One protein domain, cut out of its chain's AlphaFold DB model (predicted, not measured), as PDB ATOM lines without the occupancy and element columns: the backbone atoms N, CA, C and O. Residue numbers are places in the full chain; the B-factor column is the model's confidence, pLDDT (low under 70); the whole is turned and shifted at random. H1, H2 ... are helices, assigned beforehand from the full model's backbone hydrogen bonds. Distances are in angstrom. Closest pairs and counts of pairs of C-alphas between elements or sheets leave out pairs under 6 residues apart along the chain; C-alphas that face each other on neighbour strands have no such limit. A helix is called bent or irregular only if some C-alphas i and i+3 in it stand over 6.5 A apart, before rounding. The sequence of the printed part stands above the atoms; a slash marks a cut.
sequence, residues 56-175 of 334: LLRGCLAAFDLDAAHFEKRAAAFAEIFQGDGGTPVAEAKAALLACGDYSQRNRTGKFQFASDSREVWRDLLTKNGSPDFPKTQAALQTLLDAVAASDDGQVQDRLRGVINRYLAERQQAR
ATOM      1  N   LEU A  56       5.188  19.651 -11.081       91.81
ATOM      2  CA  LEU A  56       3.826  20.097 -11.430       91.81
ATOM      3  C   LEU A  56       3.634  21.616 -11.336       91.81
ATOM      4  O   LEU A  56       2.733  22.131 -11.985       91.81
ATOM      5  N   LEU A  57       4.447  22.311 -10.542       93.06
ATOM      6  CA  LEU A  57       4.300  23.742 -10.271       93.06
ATOM      7  C   LEU A  57       5.304  24.558 -11.089       93.06
ATOM      8  O   LEU A  57       4.927  25.563 -11.686       93.06
ATOM      9  N   ARG A  58       6.556  24.086 -11.208       89.81
ATOM     10  CA  ARG A  58       7.628  24.724 -12.000       89.81
ATOM     11  C   ARG A  58       7.742  26.226 -11.715       89.81
ATOM     12  O   ARG A  58       7.718  27.043 -12.635       89.81
ATOM     13  N   GLY A  59       7.799  26.566 -10.432       91.31
ATOM     14  CA  GLY A  59       7.857  27.935  -9.932       91.31
ATOM     15  C   GLY A  59       6.510  28.655  -9.846       91.31
ATOM     16  O   GLY A  59       6.463  29.728  -9.263       91.31
ATOM     17  N   CYS A  60       5.412  28.105 -10.374       92.94
ATOM     18  CA  CYS A  60       4.090  28.726 -10.267       92.94
ATOM     19  C   CYS A  60       3.307  28.162  -9.072       92.94
ATOM     20  O   CYS A  60       2.829  27.029  -9.092       92.94
ATOM     21  N   LEU A  61       3.149  28.989  -8.044       94.94
ATOM     22  CA  LEU A  61       2.400  28.762  -6.813       94.94
ATOM     23  C   LEU A  61       1.024  29.440  -6.823       94.94
ATOM     24  O   LEU A  61       0.390  29.554  -5.780       94.94
ATOM     25  N   ALA A  62       0.521  29.873  -7.982       92.81
ATOM     26  CA  ALA A  62      -0.772  30.555  -8.076       92.81
ATOM     27  C   ALA A  62      -1.961  29.738  -7.525       92.81
ATOM     28  O   ALA A  62      -2.970  30.326  -7.143       92.81
ATOM     29  N   ALA A  63      -1.860  28.404  -7.479       93.94
ATOM     30  CA  ALA A  63      -2.869  27.526  -6.876       93.94
ATOM     31  C   ALA A  63      -2.855  27.513  -5.332       93.94
ATOM     32  O   ALA A  63      -3.718  26.877  -4.730       93.94
ATOM     33  N   PHE A  64      -1.912  28.205  -4.690       94.75
ATOM     34  CA  PHE A  64      -1.816  28.332  -3.239       94.75
ATOM     35  C   PHE A  64      -2.220  29.744  -2.817       94.75
ATOM     36  O   PHE A  64      -1.823  30.745  -3.414       94.75
ATOM     37  N   ASP A  65      -3.001  29.840  -1.748       86.19
ATOM     38  CA  ASP A  65      -3.040  31.046  -0.934       86.19
ATOM     39  C   ASP A  65      -1.796  31.022  -0.046       86.19
ATOM     40  O   ASP A  65      -1.598  30.123   0.766       86.19
ATOM     41  N   LEU A  66      -0.914  31.995  -0.249       91.12
ATOM     42  CA  LEU A  66       0.325  32.167   0.509       91.12
ATOM     43  C   LEU A  66       0.034  32.667   1.942       91.12
ATOM     44  O   LEU A  66       0.622  33.638   2.401       91.12
ATOM     45  N   ASP A  67      -0.923  32.036   2.625       90.19
ATOM     46  CA  ASP A  67      -1.297  32.300   4.011       90.19
ATOM     47  C   ASP A  67      -0.283  31.646   4.952       90.19
ATOM     48  O   ASP A  67      -0.262  30.424   5.110       90.19
ATOM     49  N   ALA A  68       0.531  32.476   5.603       91.81
ATOM     50  CA  ALA A  68       1.586  32.056   6.514       91.81
ATOM     51  C   ALA A  68       1.135  31.026   7.564       91.81
ATOM     52  O   ALA A  68       1.892  30.106   7.869       91.81
ATOM     53  N   ALA A  69      -0.094  31.137   8.082       92.94
ATOM     54  CA  ALA A  69      -0.582  30.263   9.148       92.94
ATOM     55  C   ALA A  69      -0.752  28.798   8.704       92.94
ATOM     56  O   ALA A  69      -0.607  27.879   9.515       92.94
ATOM     57  N   HIS A  70      -1.047  28.573   7.422       94.12
ATOM     58  CA  HIS A  70      -1.345  27.249   6.870       94.12
ATOM     59  C   HIS A  70      -0.323  26.791   5.822       94.12
ATOM     60  O   HIS A  70      -0.268  25.600   5.504       94.12
ATOM     61  N   PHE A  71       0.495  27.707   5.294       95.69
ATOM     62  CA  PHE A  71       1.339  27.473   4.123       95.69
ATOM     63  C   PHE A  71       2.277  26.275   4.280       95.69
ATOM     64  O   PHE A  71       2.296  25.412   3.408       95.69
ATOM     65  N   GLU A  72       3.010  26.173   5.393       95.75
ATOM     66  CA  GLU A  72       3.952  25.067   5.611       95.75
ATOM     67  C   GLU A  72       3.249  23.701   5.604       95.75
ATOM     68  O   GLU A  72       3.695  22.768   4.932       95.75
ATOM     69  N   LYS A  73       2.105  23.599   6.287       95.38
ATOM     70  CA  LYS A  73       1.309  22.366   6.348       95.38
ATOM     71  C   LYS A  73       0.729  21.995   4.987       95.38
ATOM     72  O   LYS A  73       0.790  20.837   4.582       95.38
ATOM     73  N   ARG A  74       0.210  22.982   4.252       96.50
ATOM     74  CA  ARG A  74      -0.303  22.791   2.889       96.50
ATOM     75  C   ARG A  74       0.807  22.379   1.923       96.50
ATOM     76  O   ARG A  74       0.587  21.505   1.088       96.50
ATOM     77  N   ALA A  75       2.000  22.958   2.057       95.62
ATOM     78  CA  ALA A  75       3.170  22.595   1.266       95.62
ATOM     79  C   ALA A  75       3.600  21.143   1.515       95.62
ATOM     80  O   ALA A  75       3.828  20.400   0.558       95.62
ATOM     81  N   ALA A  76       3.651  20.723   2.784       94.25
ATOM     82  CA  ALA A  76       3.944  19.342   3.160       94.25
ATOM     83  C   ALA A  76       2.895  18.368   2.600       94.25
ATOM     84  O   ALA A  76       3.250  17.443   1.870       94.25
ATOM     85  N   ALA A  77       1.604  18.641   2.824       95.06
ATOM     86  CA  ALA A  77       0.513  17.819   2.300       95.06
ATOM     87  C   ALA A  77       0.554  17.706   0.766       95.06
ATOM     88  O   ALA A  77       0.341  16.629   0.211       95.06
ATOM     89  N   PHE A  78       0.878  18.794   0.061       95.19
ATOM     90  CA  PHE A  78       1.002  18.772  -1.393       95.19
ATOM     91  C   PHE A  78       2.149  17.865  -1.850       95.19
ATOM     92  O   PHE A  78       1.961  17.056  -2.758       95.19
ATOM     93  N   ALA A  79       3.318  17.966  -1.209       92.31
ATOM     94  CA  ALA A  79       4.466  17.114  -1.513       92.31
ATOM     95  C   ALA A  79       4.171  15.626  -1.251       92.31
ATOM     96  O   ALA A  79       4.619  14.764  -2.008       92.31
ATOM     97  N   GLU A  80       3.381  15.322  -0.218       91.94
ATOM     98  CA  GLU A  80       2.946  13.959   0.084       91.94
ATOM     99  C   GLU A  80       1.964  13.404  -0.953       91.94
ATOM    100  O   GLU A  80       2.112  12.261  -1.386       91.94
ATOM    101  N   ILE A  81       0.976  14.203  -1.374       92.75
ATOM    102  CA  ILE A  81      -0.011  13.789  -2.383       92.75
ATOM    103  C   ILE A  81       0.674  13.599  -3.739       92.75
ATOM    104  O   ILE A  81       0.453  12.594  -4.413       92.75
ATOM    105  N   PHE A  82       1.520  14.544  -4.152       90.25
ATOM    106  CA  PHE A  82       2.053  14.620  -5.511       90.25
ATOM    107  C   PHE A  82       3.524  14.199  -5.627       90.25
ATOM    108  O   PHE A  82       4.281  14.857  -6.324       90.25
ATOM    109  N   GLN A  83       3.935  13.090  -5.004       81.81
ATOM    110  CA  GLN A  83       5.337  12.629  -5.022       81.81
ATOM    111  C   GLN A  83       5.993  12.721  -6.419       81.81
ATOM    112  O   GLN A  83       5.488  12.159  -7.396       81.81
ATOM    113  N   GLY A  84       7.109  13.459  -6.497       57.34
ATOM    114  CA  GLY A  84       7.600  14.135  -7.704       57.34
ATOM    115  C   GLY A  84       7.853  13.288  -8.960       57.34
ATOM    116  O   GLY A  84       7.834  13.846 -10.065       57.34
ATOM    117  N   ASP A  85       8.068  11.980  -8.850       52.47
ATOM    118  CA  ASP A  85       8.533  11.125  -9.948       52.47
ATOM    119  C   ASP A  85       7.846   9.750 -10.085       52.47
ATOM    120  O   ASP A  85       8.195   9.010 -11.003       52.47
ATOM    121  N   GLY A  86       6.796   9.428  -9.313       48.12
ATOM    122  CA  GLY A  86       6.032   8.197  -9.607       48.12
ATOM    123  C   GLY A  86       5.072   7.638  -8.556       48.12
ATOM    124  O   GLY A  86       4.609   6.515  -8.736       48.12
ATOM    125  N   GLY A  87       4.773   8.369  -7.477       54.59
ATOM    126  CA  GLY A  87       4.018   7.836  -6.331       54.59
ATOM    127  C   GLY A  87       2.643   8.453  -6.072       54.59
ATOM    128  O   GLY A  87       2.008   8.086  -5.089       54.59
ATOM    129  N   THR A  88       2.166   9.397  -6.895       66.31
ATOM    130  CA  THR A  88       0.847  10.013  -6.672       66.31
ATOM    131  C   THR A  88      -0.235   8.928  -6.702       66.31
ATOM    132  O   THR A  88      -0.333   8.217  -7.706       66.31
ATOM    133  N   PRO A  89      -1.090   8.801  -5.672       77.25
ATOM    134  CA  PRO A  89      -2.283   7.967  -5.748       77.25
ATOM    135  C   PRO A  89      -3.293   8.671  -6.666       77.25
ATOM    136  O   PRO A  89      -4.245   9.293  -6.209       77.25
ATOM    137  N   VAL A  90      -3.027   8.676  -7.981       85.75
ATOM    138  CA  VAL A  90      -3.704   9.542  -8.965       85.75
ATOM    139  C   VAL A  90      -5.214   9.315  -8.951       85.75
ATOM    140  O   VAL A  90      -5.979  10.274  -9.052       85.75
ATOM    141  N   ALA A  91      -5.658   8.069  -8.784       89.56
ATOM    142  CA  ALA A  91      -7.075   7.738  -8.679       89.56
ATOM    143  C   ALA A  91      -7.727   8.431  -7.471       89.56
ATOM    144  O   ALA A  91      -8.705   9.165  -7.648       89.56
ATOM    145  N   GLU A  92      -7.154   8.274  -6.275       94.44
ATOM    146  CA  GLU A  92      -7.633   8.921  -5.055       94.44
ATOM    147  C   GLU A  92      -7.485  10.446  -5.111       94.44
ATOM    148  O   GLU A  92      -8.419  11.153  -4.752       94.44
ATOM    149  N   ALA A  93      -6.374  10.981  -5.619       94.81
ATOM    150  CA  ALA A  93      -6.149  12.421  -5.730       94.81
ATOM    151  C   ALA A  93      -7.194  13.093  -6.638       94.81
ATOM    152  O   ALA A  93      -7.766  14.120  -6.268       94.81
ATOM    153  N   LYS A  94      -7.514  12.486  -7.795       95.06
ATOM    154  CA  LYS A  94      -8.579  12.968  -8.696       95.06
ATOM    155  C   LYS A  94      -9.943  13.014  -7.996       95.06
ATOM    156  O   LYS A  94     -10.697  13.961  -8.214       95.06
ATOM    157  N   ALA A  95     -10.271  11.989  -7.204       97.62
ATOM    158  CA  ALA A  95     -11.569  11.878  -6.537       97.62
ATOM    159  C   ALA A  95     -11.662  12.796  -5.315       97.62
ATOM    160  O   ALA A  95     -12.659  13.488  -5.146       97.62
ATOM    161  N   ALA A  96     -10.614  12.836  -4.490       98.00
ATOM    162  CA  ALA A  96     -10.550  13.647  -3.281       98.00
ATOM    163  C   ALA A  96     -10.575  15.141  -3.613       98.00
ATOM    164  O   ALA A  96     -11.315  15.890  -2.981       98.00
ATOM    165  N   LEU A  97      -9.860  15.574  -4.659       97.88
ATOM    166  CA  LEU A  97      -9.944  16.960  -5.122       97.88
ATOM    167  C   LEU A  97     -11.370  17.322  -5.562       97.88
ATOM    168  O   LEU A  97     -11.848  18.409  -5.260       97.88
ATOM    169  N   LEU A  98     -12.071  16.395  -6.227       97.94
ATOM    170  CA  LEU A  98     -13.449  16.610  -6.677       97.94
ATOM    171  C   LEU A  98     -14.462  16.584  -5.519       97.94
ATOM    172  O   LEU A  98     -15.460  17.307  -5.538       97.94
ATOM    173  N   ALA A  99     -14.199  15.768  -4.496       98.56
ATOM    174  CA  ALA A  99     -14.961  15.738  -3.252       98.56
ATOM    175  C   ALA A  99     -14.870  17.086  -2.518       98.56
ATOM    176  O   ALA A  99     -15.885  17.597  -2.044       98.56
ATOM    177  N   CYS A 100     -13.686  17.704  -2.521       98.56
ATOM    178  CA  CYS A 100     -13.438  19.024  -1.939       98.56
ATOM    179  C   CYS A 100     -14.058  20.193  -2.724       98.56
ATOM    180  O   CYS A 100     -14.224  21.273  -2.165       98.56
ATOM    181  N   GLY A 101     -14.421  20.007  -3.996       97.94
ATOM    182  CA  GLY A 101     -15.135  21.021  -4.770       97.94
ATOM    183  C   GLY A 101     -15.139  20.759  -6.274       97.94
ATOM    184  O   GLY A 101     -14.348  19.968  -6.790       97.94
ATOM    185  N   ASP A 102     -16.026  21.445  -6.999       96.50
ATOM    186  CA  ASP A 102     -15.957  21.499  -8.462       96.50
ATOM    187  C   ASP A 102     -14.735  22.317  -8.890       96.50
ATOM    188  O   ASP A 102     -14.799  23.536  -8.995       96.50
ATOM    189  N   TYR A 103     -13.617  21.642  -9.141       96.62
ATOM    190  CA  TYR A 103     -12.386  22.277  -9.609       96.62
ATOM    191  C   TYR A 103     -12.308  22.412 -11.134       96.62
ATOM    192  O   TYR A 103     -11.238  22.757 -11.651       96.62
ATOM    193  N   SER A 104     -13.386  22.101 -11.863       95.75
ATOM    194  CA  SER A 104     -13.363  22.086 -13.321       95.75
ATOM    195  C   SER A 104     -13.024  23.455 -13.898       95.75
ATOM    196  O   SER A 104     -13.472  24.493 -13.413       95.75
ATOM    197  N   GLN A 105     -12.229  23.459 -14.968       95.81
ATOM    198  CA  GLN A 105     -11.923  24.680 -15.707       95.81
ATOM    199  C   GLN A 105     -12.492  24.606 -17.115       95.81
ATOM    200  O   GLN A 105     -12.136  23.711 -17.893       95.81
ATOM    201  N   ARG A 106     -13.342  25.567 -17.487       94.00
ATOM    202  CA  ARG A 106     -13.897  25.605 -18.836       94.00
ATOM    203  C   ARG A 106     -12.840  26.079 -19.825       94.00
ATOM    204  O   ARG A 106     -12.222  27.136 -19.681       94.00
ATOM    205  N   ASN A 107     -12.608  25.290 -20.868       90.88
ATOM    206  CA  ASN A 107     -11.710  25.680 -21.946       90.88
ATOM    207  C   ASN A 107     -12.430  26.560 -22.986       90.88
ATOM    208  O   ASN A 107     -13.649  26.718 -22.972       90.88
ATOM    209  N   ARG A 108     -11.676  27.105 -23.949       87.50
ATOM    210  CA  ARG A 108     -12.209  28.001 -24.998       87.50
ATOM    211  C   ARG A 108     -13.298  27.373 -25.880       87.50
ATOM    212  O   ARG A 108     -13.994  28.097 -26.576       87.50
ATOM    213  N   THR A 109     -13.420  26.046 -25.877       88.25
ATOM    214  CA  THR A 109     -14.435  25.301 -26.639       88.25
ATOM    215  C   THR A 109     -15.639  24.893 -25.786       88.25
ATOM    216  O   THR A 109     -16.438  24.077 -26.229       88.25
ATOM    217  N   GLY A 110     -15.759  25.415 -24.559       90.12
ATOM    218  CA  GLY A 110     -16.880  25.136 -23.654       90.12
ATOM    219  C   GLY A 110     -16.792  23.800 -22.911       90.12
ATOM    220  O   GLY A 110     -17.709  23.468 -22.167       90.12
ATOM    221  N   LYS A 111     -15.705  23.038 -23.087       94.19
ATOM    222  CA  LYS A 111     -15.491  21.741 -22.421       94.19
ATOM    223  C   LYS A 111     -14.906  21.944 -21.031       94.19
ATOM    224  O   LYS A 111     -14.131  22.879 -20.825       94.19
ATOM    225  N   PHE A 112     -15.213  21.025 -20.132       96.00
ATOM    226  CA  PHE A 112     -14.753  21.024 -18.751       96.00
ATOM    227  C   PHE A 112     -13.465  20.214 -18.638       96.00
ATOM    228  O   PHE A 112     -13.435  19.040 -19.005       96.00
ATOM    229  N   GLN A 113     -12.395  20.855 -18.176       96.56
ATOM    230  CA  GLN A 113     -11.127  20.203 -17.874       96.56
ATOM    231  C   GLN A 113     -11.098  19.815 -16.396       96.56
ATOM    232  O   GLN A 113     -11.156  20.685 -15.529       96.56
ATOM    233  N   PHE A 114     -10.951  18.521 -16.140       96.25
ATOM    234  CA  PHE A 114     -10.618  17.927 -14.850       96.25
ATOM    235  C   PHE A 114      -9.230  17.297 -14.911       96.25
ATOM    236  O   PHE A 114      -8.581  17.278 -15.963       96.25
ATOM    237  N   ALA A 115      -8.764  16.797 -13.771       93.44
ATOM    238  CA  ALA A 115      -7.509  16.085 -13.687       93.44
ATOM    239  C   ALA A 115      -7.623  14.724 -14.378       93.44
ATOM    240  O   ALA A 115      -8.707  14.154 -14.511       93.44
ATOM    241  N   SER A 116      -6.487  14.204 -14.819       91.94
ATOM    242  CA  SER A 116      -6.404  12.937 -15.537       91.94
ATOM    243  C   SER A 116      -5.180  12.149 -15.087       91.94
ATOM    244  O   SER A 116      -4.505  12.518 -14.124       91.94
ATOM    245  N   ASP A 117      -4.891  11.058 -15.788       89.06
ATOM    246  CA  ASP A 117      -3.665  10.286 -15.575       89.06
ATOM    247  C   ASP A 117      -2.423  10.991 -16.170       89.06
ATOM    248  O   ASP A 117      -1.289  10.581 -15.927       89.06
ATOM    249  N   SER A 118      -2.615  12.097 -16.907       88.62
ATOM    250  CA  SER A 118      -1.536  12.905 -17.482       88.62
ATOM    251  C   SER A 118      -1.027  13.965 -16.507       88.62
ATOM    252  O   SER A 118      -1.758  14.827 -16.012       88.62
ATOM    253  N   ARG A 119       0.294  13.962 -16.319       87.56
ATOM    254  CA  ARG A 119       1.025  14.967 -15.543       87.56
ATOM    255  C   ARG A 119       0.876  16.374 -16.124       87.56
ATOM    256  O   ARG A 119       0.831  17.356 -15.386       87.56
ATOM    257  N   GLU A 120       0.819  16.481 -17.446       89.69
ATOM    258  CA  GLU A 120       0.649  17.740 -18.162       89.69
ATOM    259  C   GLU A 120      -0.702  18.375 -17.835       89.69
ATOM    260  O   GLU A 120      -0.750  19.576 -17.589       89.69
ATOM    261  N   VAL A 121      -1.768  17.571 -17.754       92.19
ATOM    262  CA  VAL A 121      -3.105  18.046 -17.369       92.19
ATOM    263  C   VAL A 121      -3.110  18.571 -15.934       92.19
ATOM    264  O   VAL A 121      -3.637  19.652 -15.683       92.19
ATOM    265  N   TRP A 122      -2.478  17.853 -15.000       93.19
ATOM    266  CA  TRP A 122      -2.310  18.325 -13.622       93.19
ATOM    267  C   TRP A 122      -1.554  19.648 -13.551       93.19
ATOM    268  O   TRP A 122      -2.015  20.589 -12.908       93.19
ATOM    269  N   ARG A 123      -0.415  19.747 -14.243       92.44
ATOM    270  CA  ARG A 123       0.359  20.990 -14.300       92.44
ATOM    271  C   ARG A 123      -0.483  22.133 -14.851       92.44
ATOM    272  O   ARG A 123      -0.493  23.211 -14.268       92.44
ATOM    273  N   ASP A 124      -1.194  21.914 -15.950       92.31
ATOM    274  CA  ASP A 124      -2.028  22.949 -16.553       92.31
ATOM    275  C   ASP A 124      -3.133  23.399 -15.586       92.31
ATOM    276  O   ASP A 124      -3.332  24.599 -15.411       92.31
ATOM    277  N   LEU A 125      -3.805  22.476 -14.893       93.88
ATOM    278  CA  LEU A 125      -4.817  22.820 -13.888       93.88
ATOM    279  C   LEU A 125      -4.255  23.663 -12.744       93.88
ATOM    280  O   LEU A 125      -4.904  24.623 -12.336       93.88
ATOM    281  N   LEU A 126      -3.058  23.328 -12.260       94.25
ATOM    282  CA  LEU A 126      -2.430  23.974 -11.106       94.25
ATOM    283  C   LEU A 126      -1.719  25.292 -11.446       94.25
ATOM    284  O   LEU A 126      -1.463  26.092 -10.555       94.25
ATOM    285  N   THR A 127      -1.412  25.549 -12.721       92.94
ATOM    286  CA  THR A 127      -0.601  26.719 -13.122       92.94
ATOM    287  C   THR A 127      -1.314  27.687 -14.066       92.94
ATOM    288  O   THR A 127      -0.879  28.827 -14.239       92.94
ATOM    289  N   LYS A 128      -2.449  27.303 -14.669       87.94
ATOM    290  CA  LYS A 128      -3.196  28.146 -15.618       87.94
ATOM    291  C   LYS A 128      -4.077  29.186 -14.918       87.94
ATOM    292  O   LYS A 128      -5.283  29.280 -15.156       87.94
ATOM    293  N   ASN A 129      -3.441  30.071 -14.156       84.75
ATOM    294  CA  ASN A 129      -4.060  31.166 -13.398       84.75
ATOM    295  C   ASN A 129      -4.773  32.244 -14.243       84.75
ATOM    296  O   ASN A 129      -5.239  33.258 -13.728       84.75
ATOM    297  N   GLY A 130      -4.848  32.047 -15.560       86.00
ATOM    298  CA  GLY A 130      -5.608  32.889 -16.471       86.00
ATOM    299  C   GLY A 130      -7.020  32.432 -16.782       86.00
ATOM    300  O   GLY A 130      -7.726  33.166 -17.472       86.00
ATOM    301  N   SER A 131      -7.409  31.240 -16.331       89.44
ATOM    302  CA  SER A 131      -8.781  30.759 -16.463       89.44
ATOM    303  C   SER A 131      -9.704  31.490 -15.476       89.44
ATOM    304  O   SER A 131      -9.338  31.596 -14.305       89.44
ATOM    305  N   PRO A 132     -10.902  31.947 -15.886       92.19
ATOM    306  CA  PRO A 132     -11.908  32.472 -14.955       92.19
ATOM    307  C   PRO A 132     -12.333  31.458 -13.886       92.19
ATOM    308  O   PRO A 132     -12.717  31.851 -12.793       92.19
ATOM    309  N   ASP A 133     -12.232  30.163 -14.196       95.50
ATOM    310  CA  ASP A 133     -12.549  29.070 -13.274       95.50
ATOM    311  C   ASP A 133     -11.362  28.658 -12.385       95.50
ATOM    312  O   ASP A 133     -11.531  27.843 -11.483       95.50
ATOM    313  N   PHE A 134     -10.158  29.207 -12.598       95.19
ATOM    314  CA  PHE A 134      -8.978  28.859 -11.794       95.19
ATOM    315  C   PHE A 134      -9.182  29.029 -10.272       95.19
ATOM    316  O   PHE A 134      -8.728  28.157  -9.531       95.19
ATOM    317  N   PRO A 135      -9.910  30.055  -9.773       95.88
ATOM    318  CA  PRO A 135     -10.221  30.167  -8.347       95.88
ATOM    319  C   PRO A 135     -10.971  28.957  -7.775       95.88
ATOM    320  O   PRO A 135     -10.793  28.632  -6.605       95.88
ATOM    321  N   LYS A 136     -11.771  28.248  -8.586       96.31
ATOM    322  CA  LYS A 136     -12.430  27.013  -8.144       96.31
ATOM    323  C   LYS A 136     -11.414  25.902  -7.885       96.31
ATOM    324  O   LYS A 136     -11.493  25.209  -6.876       96.31
ATOM    325  N   THR A 137     -10.429  25.761  -8.778       96.69
ATOM    326  CA  THR A 137      -9.318  24.817  -8.597       96.69
ATOM    327  C   THR A 137      -8.496  25.157  -7.360       96.69
ATOM    328  O   THR A 137      -8.164  24.258  -6.594       96.69
ATOM    329  N   GLN A 138      -8.229  26.444  -7.138       96.31
ATOM    330  CA  GLN A 138      -7.529  26.929  -5.955       96.31
ATOM    331  C   GLN A 138      -8.276  26.549  -4.663       96.31
ATOM    332  O   GLN A 138      -7.698  25.915  -3.783       96.31
ATOM    333  N   ALA A 139      -9.575  26.852  -4.585       97.44
ATOM    334  CA  ALA A 139     -10.400  26.569  -3.409       97.44
ATOM    335  C   ALA A 139     -10.511  25.063  -3.103       97.44
ATOM    336  O   ALA A 139     -10.377  24.641  -1.950       97.44
ATOM    337  N   ALA A 140     -10.714  24.237  -4.134       98.19
ATOM    338  CA  ALA A 140     -10.768  22.786  -3.976       98.19
ATOM    339  C   ALA A 140      -9.418  22.211  -3.516       98.19
ATOM    340  O   ALA A 140      -9.388  21.334  -2.650       98.19
ATOM    341  N   LEU A 141      -8.301  22.722  -4.056       97.75
ATOM    342  CA  LEU A 141      -6.962  22.301  -3.649       97.75
ATOM    343  C   LEU A 141      -6.691  22.663  -2.189       97.75
ATOM    344  O   LEU A 141      -6.267  21.799  -1.436       97.75
ATOM    345  N   GLN A 142      -6.981  23.893  -1.769       97.44
ATOM    346  CA  GLN A 142      -6.804  24.330  -0.379       97.44
ATOM    347  C   GLN A 142      -7.587  23.448   0.593       97.44
ATOM    348  O   GLN A 142      -7.015  22.917   1.539       97.44
ATOM    349  N   THR A 143      -8.863  23.204   0.286       98.06
ATOM    350  CA  THR A 143      -9.731  22.329   1.087       98.06
ATOM    351  C   THR A 143      -9.159  20.912   1.192       98.06
ATOM    352  O   THR A 143      -9.174  20.310   2.264       98.06
ATOM    353  N   LEU A 144      -8.614  20.373   0.094       97.88
ATOM    354  CA  LEU A 144      -7.951  19.070   0.098       97.88
ATOM    355  C   LEU A 144      -6.683  19.067   0.958       97.88
ATOM    356  O   LEU A 144      -6.497  18.152   1.759       97.88
ATOM    357  N   LEU A 145      -5.818  20.067   0.790       97.44
ATOM    358  CA  LEU A 145      -4.558  20.168   1.522       97.44
ATOM    359  C   LEU A 145      -4.801  20.325   3.024       97.44
ATOM    360  O   LEU A 145      -4.142  19.645   3.805       97.44
ATOM    361  N   ASP A 146      -5.787  21.127   3.425       97.25
ATOM    362  CA  ASP A 146      -6.190  21.273   4.828       97.25
ATOM    363  C   ASP A 146      -6.735  19.965   5.398       97.25
ATOM    364  O   ASP A 146      -6.372  19.563   6.503       97.25
ATOM    365  N   ALA A 147      -7.575  19.260   4.635       96.56
ATOM    366  CA  ALA A 147      -8.145  17.992   5.074       96.56
ATOM    367  C   ALA A 147      -7.081  16.897   5.250       96.56
ATOM    368  O   ALA A 147      -7.196  16.081   6.165       96.56
ATOM    369  N   VAL A 148      -6.051  16.877   4.398       95.06
ATOM    370  CA  VAL A 148      -4.918  15.949   4.520       95.06
ATOM    371  C   VAL A 148      -3.987  16.369   5.659       95.06
ATOM    372  O   VAL A 148      -3.578  15.517   6.441       95.06
ATOM    373  N   ALA A 149      -3.712  17.666   5.810       94.44
ATOM    374  CA  ALA A 149      -2.858  18.207   6.869       94.44
ATOM    375  C   ALA A 149      -3.481  18.158   8.276       94.44
ATOM    376  O   ALA A 149      -2.782  18.345   9.268       94.44
ATOM    377  N   ALA A 150      -4.792  17.929   8.392       92.81
ATOM    378  CA  ALA A 150      -5.474  17.804   9.680       92.81
ATOM    379  C   ALA A 150      -5.104  16.523  10.454       92.81
ATOM    380  O   ALA A 150      -5.436  16.412  11.634       92.81
ATOM    381  N   SER A 151      -4.448  15.555   9.807       84.19
ATOM    382  CA  SER A 151      -4.020  14.291  10.407       84.19
ATOM    383  C   SER A 151      -2.671  13.871   9.839       84.19
ATOM    384  O   SER A 151      -2.544  13.730   8.624       84.19
ATOM    385  N   ASP A 152      -1.712  13.575  10.713       78.19
ATOM    386  CA  ASP A 152      -0.423  12.975  10.333       78.19
ATOM    387  C   ASP A 152      -0.469  11.434  10.375       78.19
ATOM    388  O   ASP A 152       0.482  10.755   9.986       78.19
ATOM    389  N   ASP A 153      -1.593  10.868  10.822       81.38
ATOM    390  CA  ASP A 153      -1.767   9.427  10.954       81.38
ATOM    391  C   ASP A 153      -2.091   8.756   9.610       81.38
ATOM    392  O   ASP A 153      -2.997   9.164   8.874       81.38
ATOM    393  N   GLY A 154      -1.394   7.651   9.337       86.12
ATOM    394  CA  GLY A 154      -1.654   6.770   8.199       86.12
ATOM    395  C   GLY A 154      -1.017   7.214   6.880       86.12
ATOM    396  O   GLY A 154      -0.389   8.264   6.757       86.12
ATOM    397  N   GLN A 155      -1.157   6.373   5.853       90.69
ATOM    398  CA  GLN A 155      -0.636   6.689   4.523       90.69
ATOM    399  C   GLN A 155      -1.467   7.804   3.877       90.69
ATOM    400  O   GLN A 155      -2.678   7.893   4.086       90.69
ATOM    401  N   VAL A 156      -0.844   8.643   3.039       92.69
ATOM    402  CA  VAL A 156      -1.552   9.721   2.317       92.69
ATOM    403  C   VAL A 156      -2.756   9.192   1.527       92.69
ATOM    404  O   VAL A 156      -3.812   9.817   1.514       92.69
ATOM    405  N   GLN A 157      -2.646   7.991   0.951       92.56
ATOM    406  CA  GLN A 157      -3.736   7.328   0.236       92.56
ATOM    407  C   GLN A 157      -4.955   7.064   1.136       92.56
ATOM    408  O   GLN A 157      -6.089   7.269   0.703       92.56
ATOM    409  N   ASP A 158      -4.746   6.668   2.393       92.94
ATOM    410  CA  ASP A 158      -5.831   6.424   3.348       92.94
ATOM    411  C   ASP A 158      -6.495   7.729   3.790       92.94
ATOM    412  O   ASP A 158      -7.722   7.799   3.887       92.94
ATOM    413  N   ARG A 159      -5.711   8.799   3.969       94.94
ATOM    414  CA  ARG A 159      -6.251  10.138   4.255       94.94
ATOM    415  C   ARG A 159      -7.088  10.673   3.092       94.94
ATOM    416  O   ARG A 159      -8.202  11.145   3.318       94.94
ATOM    417  N   LEU A 160      -6.629  10.510   1.848       96.56
ATOM    418  CA  LEU A 160      -7.411  10.852   0.651       96.56
ATOM    419  C   LEU A 160      -8.715  10.042   0.568       96.56
ATOM    420  O   LEU A 160      -9.776  10.609   0.312       96.56
ATOM    421  N   ARG A 161      -8.670   8.734   0.854       96.31
ATOM    422  CA  ARG A 161      -9.880   7.896   0.960       96.31
ATOM    423  C   ARG A 161     -10.818   8.376   2.060       96.31
ATOM    424  O   ARG A 161     -12.027   8.364   1.859       96.31
ATOM    425  N   GLY A 162     -10.287   8.839   3.189       96.88
ATOM    426  CA  GLY A 162     -11.071   9.460   4.255       96.88
ATOM    427  C   GLY A 162     -11.860  10.679   3.772       96.88
ATOM    428  O   GLY A 162     -13.054  10.784   4.056       96.88
ATOM    429  N   VAL A 163     -11.228  11.559   2.985       98.06
ATOM    430  CA  VAL A 163     -11.888  12.721   2.354       98.06
ATOM    431  C   VAL A 163     -13.007  12.275   1.410       98.06
ATOM    432  O   VAL A 163     -14.135  12.756   1.518       98.06
ATOM    433  N   ILE A 164     -12.719  11.313   0.530       98.56
ATOM    434  CA  ILE A 164     -13.686  10.765  -0.434       98.56
ATOM    435  C   ILE A 164     -14.891  10.154   0.289       98.56
ATOM    436  O   ILE A 164     -16.037  10.480  -0.018       98.56
ATOM    437  N   ASN A 165     -14.640   9.289   1.271       98.50
ATOM    438  CA  ASN A 165     -15.682   8.566   1.992       98.50
ATOM    439  C   ASN A 165     -16.580   9.506   2.794       98.50
ATOM    440  O   ASN A 165     -17.788   9.286   2.834       98.50
ATOM    441  N   ARG A 166     -16.017  10.563   3.395       98.44
ATOM    442  CA  ARG A 166     -16.802  11.582   4.103       98.44
ATOM    443  C   ARG A 166     -17.784  12.267   3.157       98.44
ATOM    444  O   ARG A 166     -18.981  12.258   3.426       98.44
ATOM    445  N   TYR A 167     -17.294  12.759   2.019       98.62
ATOM    446  CA  TYR A 167     -18.141  13.376   0.999       98.62
ATOM    447  C   TYR A 167     -19.234  12.417   0.504       98.62
ATOM    448  O   TYR A 167     -20.411  12.772   0.467       98.62
ATOM    449  N   LEU A 168     -18.876  11.176   0.158       98.75
ATOM    450  CA  LEU A 168     -19.850  10.193  -0.322       98.75
ATOM    451  C   LEU A 168     -20.913   9.864   0.734       98.75
ATOM    452  O   LEU A 168     -22.089   9.771   0.382       98.75
ATOM    453  N   ALA A 169     -20.524   9.729   2.005       98.62
ATOM    454  CA  ALA A 169     -21.444   9.471   3.108       98.62
ATOM    455  C   ALA A 169     -22.422  10.635   3.321       98.62
ATOM    456  O   ALA A 169     -23.622  10.401   3.457       98.62
ATOM    457  N   GLU A 170     -21.941  11.881   3.275       98.12
ATOM    458  CA  GLU A 170     -22.783  13.080   3.359       98.12
ATOM    459  C   GLU A 170     -23.815  13.120   2.221       98.12
ATOM    460  O   GLU A 170     -25.012  13.294   2.464       98.12
ATOM    461  N   ARG A 171     -23.388  12.875   0.971       98.00
ATOM    462  CA  ARG A 171     -24.302  12.838  -0.188       98.00
ATOM    463  C   ARG A 171     -25.307  11.688  -0.108       98.00
ATOM    464  O   ARG A 171     -26.469  11.875  -0.468       98.00
ATOM    465  N   GLN A 172     -24.894  10.519   0.385       98.00
ATOM    466  CA  GLN A 172     -25.776   9.365   0.608       98.00
ATOM    467  C   GLN A 172     -26.812   9.630   1.693       98.00
ATOM    468  O   GLN A 172     -27.994   9.364   1.477       98.00
ATOM    469  N   GLN A 173     -26.402  10.214   2.819       97.69
ATOM    470  CA  GLN A 173     -27.314  10.598   3.892       97.69
ATOM    471  C   GLN A 173     -28.337  11.634   3.412       97.69
ATOM    472  O   GLN A 173     -29.523  11.521   3.718       97.69
ATOM    473  N   ALA A 174     -27.896  12.606   2.612       96.69
ATOM    474  CA  ALA A 174     -28.763  13.624   2.032       96.69
ATOM    475  C   ALA A 174     -29.608  13.121   0.846       96.69
ATOM    476  O   ALA A 174     -30.486  13.854   0.386       96.69
ATOM    477  N   ARG A 175     -29.349  11.908   0.326       97.06
ATOM    478  CA  ARG A 175     -29.903  11.387  -0.942       97.06
ATOM    479  C   ARG A 175     -29.781  12.413  -2.075       97.06
ATOM    480  O   ARG A 175     -30.781  12.808  -2.676       97.06
TER     481      ARG A 175
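AT A GLANCE: This is residues 56 to 175 of the 334 residues of an uncharacterized protein of Polyangiaceae bacterium (UniProt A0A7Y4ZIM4). Helix H4 runs through the middle of a small helical body, and the other four helices pack on it at large angles: H3 near its first residues, H2 farther along, and H1 and H5 toward its last residues. H5 also packs on H2, and residues 169 to 175, of which 169 to 173 belong to H5, stick out of the body, while the long link of residues 101 to 118 folds back on itself through a short antiparallel pairing of residues 105 to 106 with 112 to 113. The printed part has 120 residues with five named helices, H1 to H5 in order along the chain, and no named strand; the class is all helix. It is compact, with a radius of gyration of the C-alphas of 14.0 A, and spans 38 by 36 by 29 A.

HOW THE PARTS SIT: The longest helix, H5, residues 156 to 173, touches H2, residues 90 to 100, at a steep tilt of 44 degrees, the same way; the closest C-alphas are those of Ala 96 and Ile 164, 5.1 A apart. With residues 156 to 163 alone, H5 touches residues 144 to 148 of H4, residues 134 to 149, opposite ways at a steep tilt of 70.0 degrees, only just short of about perpendicular; the closest C-alphas, of Val 148 and Arg 159, are 6.0 A apart. H4 is the hub, touching four helices. Its residues 140 to 144 touch H2, about perpendicular at 75 degrees, with the C-alphas of Cys 100 and Ala 140 closest at 5.0 A. Its residues 142 to 149 touch H1, residues 68 to 81, about perpendicular at 84 degrees; the closest C-alphas, of Arg 74 and Leu 145, are 5.2 A apart. Its residues 134 to 138 touch H3, residues 119 to 127, about perpendicular at 76 degrees, with the C-alphas of Leu 125 and Thr 137 closest at 7.2 A. H1 and H5 only just touch, only at their ends, with 3 pairs of C-alphas within 8 A. H3 is apart from H1, H2 and H5. Every O i to N i+4 pair is within hydrogen-bond range in H2, H3, H4 and H5, and 8 of 10 are in H1.

IN THESE COORDINATES: H5 is 25.8 A long from first to last C-alpha and ends with C-alpha 173 at (-27.314, 10.598, 3.892). H4 is 22.3 A long and begins with C-alpha 134 at (-8.978, 28.859, -11.794). H1 is 20.4 A long, from C-alpha 68 at (1.586, 32.056, 6.514), and is irregular: C-alphas 69 and 72 are 7.8 A apart. H2 measures 15.3 A and H3 12.1 A.

THE WHOLE: The two C-alphas farthest apart, of Thr 109 and Asp 153, are 42.7 A from each other. The printed part has no cut. The link from H2 to H3 is long, with 18 residues. The mean pLDDT of the printed part is 92.0, and residues 84 to 88 are under 70.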